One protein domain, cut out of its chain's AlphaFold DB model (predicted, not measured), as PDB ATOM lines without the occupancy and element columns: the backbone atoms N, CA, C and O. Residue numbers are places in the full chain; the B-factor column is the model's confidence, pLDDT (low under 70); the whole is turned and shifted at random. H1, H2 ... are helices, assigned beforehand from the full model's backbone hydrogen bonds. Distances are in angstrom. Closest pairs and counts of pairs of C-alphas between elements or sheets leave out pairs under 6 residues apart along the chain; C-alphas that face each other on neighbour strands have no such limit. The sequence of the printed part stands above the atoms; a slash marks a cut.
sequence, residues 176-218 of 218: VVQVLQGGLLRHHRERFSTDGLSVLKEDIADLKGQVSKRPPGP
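What this domain is: This is residues 176 to 218 of the 218 residues of an uncharacterized protein of Brassica campestris (UniProt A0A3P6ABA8). What shape appears? Helices H1 and H2 meet near their ends in a wide, flat V, and a short tail, residues 213 to 218, runs on beyond H2. What is printed? The printed part has 43 residues with two named helices, H1 then H2, and no named strand: all helix. It is extended, with a radius of gyration of the C-alphas of 17.7 A and spans of 57 by 24 by 7 A.

Where its parts are: Where is H1? H1, residues 176 to 191, runs 22.5 A from C-alpha 176 at (-4.324, 57.114, 88.675). Where is H2? H2, residues 194 to 212, runs 27.1 A to C-alpha 212 at (-36.017, 53.973, 123.715).

How they stand to each other: How do the helices stand? H1 and H2 meet only through their tight link of 2 residues. What of their backbones? Every O i to N i+4 pair is within hydrogen-bond range in H1, and 14 of 15 are in H2.

The domain as a whole: How large is it? The two C-alphas farthest apart, of Val 176 and Pro 218, are 57.3 A apart, and the printed part has no cut. Where is confidence low? Residue 188 and residues 190 to 194 have pLDDT under 70.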
ATOM      1  N   VAL A 176      -4.817  57.941  87.562       77.56
ATOM      2  CA  VAL A 176      -4.324  57.114  88.675       77.56
ATOM      3  C   VAL A 176      -5.154  57.343  89.938       77.56
ATOM      4  O   VAL A 176      -5.501  56.390  90.638       77.56
ATOM      5  N   VAL A 177      -5.535  58.595  90.213       83.69
ATOM      6  CA  VAL A 177      -6.393  58.941  91.356       83.69
ATOM      7  C   VAL A 177      -7.794  58.359  91.181       83.69
ATOM      8  O   VAL A 177      -8.344  57.803  92.133       83.69
ATOM      9  N   GLN A 178      -8.358  58.424  89.975       79.12
ATOM     10  CA  GLN A 178      -9.677  57.859  89.687       79.12
ATOM     11  C   GLN A 178      -9.691  56.331  89.784       79.12
ATOM     12  O   GLN A 178     -10.637  55.758  90.327       79.12
ATOM     13  N   VAL A 179      -8.633  55.656  89.330       80.12
ATOM     14  CA  VAL A 179      -8.492  54.198  89.454       80.12
ATOM     15  C   VAL A 179      -8.324  53.788  90.918       80.12
ATOM     16  O   VAL A 179      -8.991  52.854  91.364       80.12
ATOM     17  N   LEU A 180      -7.517  54.517  91.694       83.69
ATOM     18  CA  LEU A 180      -7.363  54.308  93.139       83.69
ATOM     19  C   LEU A 180      -8.685  54.502  93.891       83.69
ATOM     20  O   LEU A 180      -9.090  53.634  94.666       83.69
ATOM     21  N   GLN A 181      -9.387  55.610  93.645       88.88
ATOM     22  CA  GLN A 181     -10.678  55.891  94.277       88.88
ATOM     23  C   GLN A 181     -11.745  54.875  93.850       88.88
ATOM     24  O   GLN A 181     -12.485  54.363  94.692       88.88
ATOM     25  N   GLY A 182     -11.788  54.518  92.567       87.88
ATOM     26  CA  GLY A 182     -12.726  53.543  92.018       87.88
ATOM     27  C   GLY A 182     -12.452  52.106  92.469       87.88
ATOM     28  O   GLY A 182     -13.396  51.332  92.624       87.88
ATOM     29  N   GLY A 183     -11.192  51.730  92.691       86.50
ATOM     30  CA  GLY A 183     -10.800  50.424  93.229       86.50
ATOM     31  C   GLY A 183     -11.131  50.296  94.714       86.50
ATOM     32  O   GLY A 183     -11.735  49.307  95.132       86.50
ATOM     33  N   LEU A 184     -10.845  51.341  95.497       78.88
ATOM     34  CA  LEU A 184     -11.180  51.387  96.920       78.88
ATOM     35  C   LEU A 184     -12.698  51.321  97.146       78.88
ATOM     36  O   LEU A 184     -13.154  50.575  98.011       78.88
ATOM     37  N   LEU A 185     -13.482  52.047  96.340       74.38
ATOM     38  CA  LEU A 185     -14.948  52.018  96.385       74.38
ATOM     39  C   LEU A 185     -15.517  50.643  96.026       74.38
ATOM     40  O   LEU A 185     -16.439  50.170  96.690       74.38
ATOM     41  N   ARG A 186     -14.960  49.974  95.010       76.38
ATOM     42  CA  ARG A 186     -15.395  48.630  94.603       76.38
ATOM     43  C   ARG A 186     -15.082  47.578  95.660       76.38
ATOM     44  O   ARG A 186     -15.967  46.820  96.042       76.38
ATOM     45  N   HIS A 187     -13.877  47.607  96.216       72.44
ATOM     46  CA  HIS A 187     -13.489  46.685  97.277       72.44
ATOM     47  C   HIS A 187     -14.285  46.926  98.576       72.44
ATOM     48  O   HIS A 187     -14.634  45.983  99.290       72.44
ATOM     49  N   HIS A 188     -14.644  48.179  98.884       67.38
ATOM     50  CA  HIS A 188     -15.560  48.465  99.989       67.38
ATOM     51  C   HIS A 188     -16.983  47.972  99.721       67.38
ATOM     52  O   HIS A 188     -17.616  47.454 100.639       67.38
ATOM     53  N   ARG A 189     -17.477  48.091  98.485       73.56
ATOM     54  CA  ARG A 189     -18.797  47.588  98.087       73.56
ATOM     55  C   ARG A 189     -18.910  46.074  98.263       73.56
ATOM     56  O   ARG A 189     -19.939  45.606  98.731       73.56
ATOM     57  N   GLU A 190     -17.857  45.325  97.948       65.00
ATOM     58  CA  GLU A 190     -17.830  43.866  98.116       65.00
ATOM     59  C   GLU A 190     -17.694  43.437  99.582       65.00
ATOM     60  O   GLU A 190     -18.331  42.476 100.005       65.00
ATOM     61  N   ARG A 191     -16.934  44.170 100.408       67.31
ATOM     62  CA  ARG A 191     -16.867  43.886 101.856       67.31
ATOM     63  C   ARG A 191     -18.124  44.285 102.627       67.31
ATOM     64  O   ARG A 191     -18.377  43.713 103.682       67.31
ATOM     65  N   PHE A 192     -18.907  45.227 102.106       59.97
ATOM     66  CA  PHE A 192     -20.261  45.537 102.570       59.97
ATOM     67  C   PHE A 192     -21.328  44.816 101.733       59.97
ATOM     68  O   PHE A 192     -22.414  45.353 101.513       59.97
ATOM     69  N   SER A 193     -21.015  43.604 101.260       64.94
ATOM     70  CA  SER A 193     -21.998  42.713 100.643       64.94
ATOM     71  C   SER A 193     -23.235  42.572 101.539       64.94
ATOM     72  O   SER A 193     -23.155  42.685 102.766       64.94
ATOM     73  N   THR A 194     -24.381  42.349 100.898       64.44
ATOM     74  CA  THR A 194     -25.750  42.358 101.439       64.44
ATOM     75  C   THR A 194     -25.909  41.660 102.789       64.44
ATOM     76  O   THR A 194     -26.675  42.138 103.624       64.44
ATOM     77  N   ASP A 195     -25.128  40.612 103.039       76.12
ATOM     78  CA  ASP A 195     -25.182  39.808 104.262       76.12
ATOM     79  C   ASP A 195     -24.595  40.537 105.485       76.12
ATOM     80  O   ASP A 195     -25.079  40.391 106.605       76.12
ATOM     81  N   GLY A 196     -23.574  41.379 105.295       78.62
ATOM     82  CA  GLY A 196     -23.023  42.210 106.372       78.62
ATOM     83  C   GLY A 196     -23.915  43.410 106.696       78.62
ATOM     84  O   GLY A 196     -23.944  43.893 107.829       78.62
ATOM     85  N   LEU A 197     -24.672  43.881 105.702       80.31
ATOM     86  CA  LEU A 197     -25.558  45.033 105.842       80.31
ATOM     87  C   LEU A 197     -26.860  44.670 106.568       80.31
ATOM     88  O   LEU A 197     -27.380  45.499 107.315       80.31
ATOM     89  N   SER A 198     -27.362  43.440 106.412       80.06
ATOM     90  CA  SER A 198     -28.491  42.931 107.204       80.06
ATOM     91  C   SER A 198     -28.147  42.807 108.686       80.06
ATOM     92  O   SER A 198     -28.933  43.265 109.511       80.06
ATOM     93  N   VAL A 199     -26.955  42.297 109.018       83.81
ATOM     94  CA  VAL A 199     -26.481  42.185 110.412       83.81
ATOM     95  C   VAL A 199     -26.336  43.568 111.052       83.81
ATOM     96  O   VAL A 199     -26.845  43.811 112.140       83.81
ATOM     97  N   LEU A 200     -25.739  44.529 110.339       85.25
ATOM     98  CA  LEU A 200     -25.613  45.902 110.841       85.25
ATOM     99  C   LEU A 200     -26.979  46.579 111.054       85.25
ATOM    100  O   LEU A 200     -27.146  47.389 111.964       85.25
ATOM    101  N   LYS A 201     -27.963  46.274 110.201       91.94
ATOM    102  CA  LYS A 201     -29.312  46.838 110.305       91.94
ATOM    103  C   LYS A 201     -30.061  46.303 111.528       91.94
ATOM    104  O   LYS A 201     -30.795  47.070 112.151       91.94
ATOM    105  N   GLU A 202     -29.860  45.034 111.869       93.19
ATOM    106  CA  GLU A 202     -30.384  44.412 113.088       93.19
ATOM    107  C   GLU A 202     -29.758  45.043 114.340       93.19
ATOM    108  O   GLU A 202     -30.487  45.555 115.188       93.19
ATOM    109  N   ASP A 203     -28.427  45.177 114.378       93.06
ATOM    110  CA  ASP A 203     -27.707  45.817 115.490       93.06
ATOM    111  C   ASP A 203     -28.184  47.260 115.751       93.06
ATOM    112  O   ASP A 203     -28.336  47.693 116.898       93.06
ATOM    113  N   ILE A 204     -28.450  48.032 114.689       95.50
ATOM    114  CA  ILE A 204     -28.969  49.404 114.803       95.50
ATOM    115  C   ILE A 204     -30.400  49.413 115.358       95.50
ATOM    116  O   ILE A 204     -30.743  50.296 116.154       95.50
ATOM    117  N   ALA A 205     -31.246  48.465 114.946       95.56
ATOM    118  CA  ALA A 205     -32.614  48.354 115.444       95.56
ATOM    119  C   ALA A 205     -32.633  48.001 116.939       95.56
ATOM    120  O   ALA A 205     -33.355  48.643 117.710       95.56
ATOM    121  N   ASP A 206     -31.775  47.074 117.357       95.88
ATOM    122  CA  ASP A 206     -31.607  46.682 118.754       95.88
ATOM    123  C   ASP A 206     -31.087  47.832 119.613       95.88
ATOM    124  O   ASP A 206     -31.645  48.128 120.676       95.88
ATOM    125  N   LEU A 207     -30.071  48.554 119.135       94.69
ATOM    126  CA  LEU A 207     -29.534  49.716 119.838       94.69
ATOM    127  C   LEU A 207     -30.596  50.813 119.992       94.69
ATOM    128  O   LEU A 207     -30.742  51.399 121.067       94.69
ATOM    129  N   LYS A 208     -31.393  51.061 118.946       95.19
ATOM    130  CA  LYS A 208     -32.516  52.007 118.996       95.19
ATOM    131  C   LYS A 208     -33.569  51.573 120.020       95.19
ATOM    132  O   LYS A 208     -34.084  52.414 120.758       95.19
ATOM    133  N   GLY A 209     -33.851  50.273 120.111       94.88
ATOM    134  CA  GLY A 209     -34.736  49.702 121.126       94.88
ATOM    135  C   GLY A 209     -34.220  49.913 122.552       94.88
ATOM    136  O   GLY A 209     -34.995  50.266 123.441       94.88
ATOM    137  N   GLN A 210     -32.913  49.768 122.774       91.56
ATOM    138  CA  GLN A 210     -32.294  50.005 124.084       91.56
ATOM    139  C   GLN A 210     -32.346  51.478 124.496       91.56
ATOM    140  O   GLN A 210     -32.678  51.785 125.641       91.56
ATOM    141  N   VAL A 211     -32.081  52.397 123.562       91.81
ATOM    142  CA  VAL A 211     -32.171  53.841 123.823       91.81
ATOM    143  C   VAL A 211     -33.609  54.249 124.147       91.81
ATOM    144  O   VAL A 211     -33.823  55.037 125.064       91.81
ATOM    145  N   SER A 212     -34.602  53.668 123.469       91.44
ATOM    146  CA  SER A 212     -36.017  53.973 123.715       91.44
ATOM    147  C   SER A 212     -36.546  53.457 125.057       91.44
ATOM    148  O   SER A 212     -37.567  53.956 125.525       91.44
ATOM    149  N   LYS A 213     -35.905  52.455 125.668       91.56
ATOM    150  CA  LYS A 213     -36.314  51.895 126.967       91.56
ATOM    151  C   LYS A 213     -35.674  52.603 128.158       91.56
ATOM    152  O   LYS A 213     -35.991  52.260 129.296       91.56
ATOM    153  N   ARG A 214     -34.778  53.571 127.933       84.50
ATOM    154  CA  ARG A 214     -34.252  54.368 129.041       84.50
ATOM    155  C   ARG A 214     -35.375  55.248 129.595       84.50
ATOM    156  O   ARG A 214     -35.936  56.038 128.835       84.50
ATOM    157  N   PRO A 215     -35.708  55.130 130.892       83.75
ATOM    158  CA  PRO A 215     -36.662  56.033 131.509       83.75
ATOM    159  C   PRO A 215     -36.141  57.473 131.391       83.75
ATOM    160  O   PRO A 215     -34.919  57.674 131.420       83.75
ATOM    161  N   PRO A 216     -37.035  58.464 131.228       81.12
ATOM    162  CA  PRO A 216     -36.636  59.863 131.259       81.12
ATOM    163  C   PRO A 216     -35.880  60.106 132.567       81.12
ATOM    164  O   PRO A 216     -36.352  59.732 133.642       81.12
ATOM    165  N   GLY A 217     -34.657  60.625 132.442       86.81
ATOM    166  CA  GLY A 217     -33.829  60.938 133.600       86.81
ATOM    167  C   GLY A 217     -34.539  61.942 134.519       86.81
ATOM    168  O   GLY A 217     -35.351  62.724 134.015       86.81
ATOM    169  N   PRO A 218     -34.273  61.883 135.835       72.56
ATOM    170  CA  PRO A 218     -34.842  62.807 136.813       72.56
ATOM    171  C   PRO A 218     -34.431  64.262 136.563       72.56
ATOM    172  O   PRO A 218     -33.321  64.486 136.022       72.56
TER     173      PRO A 218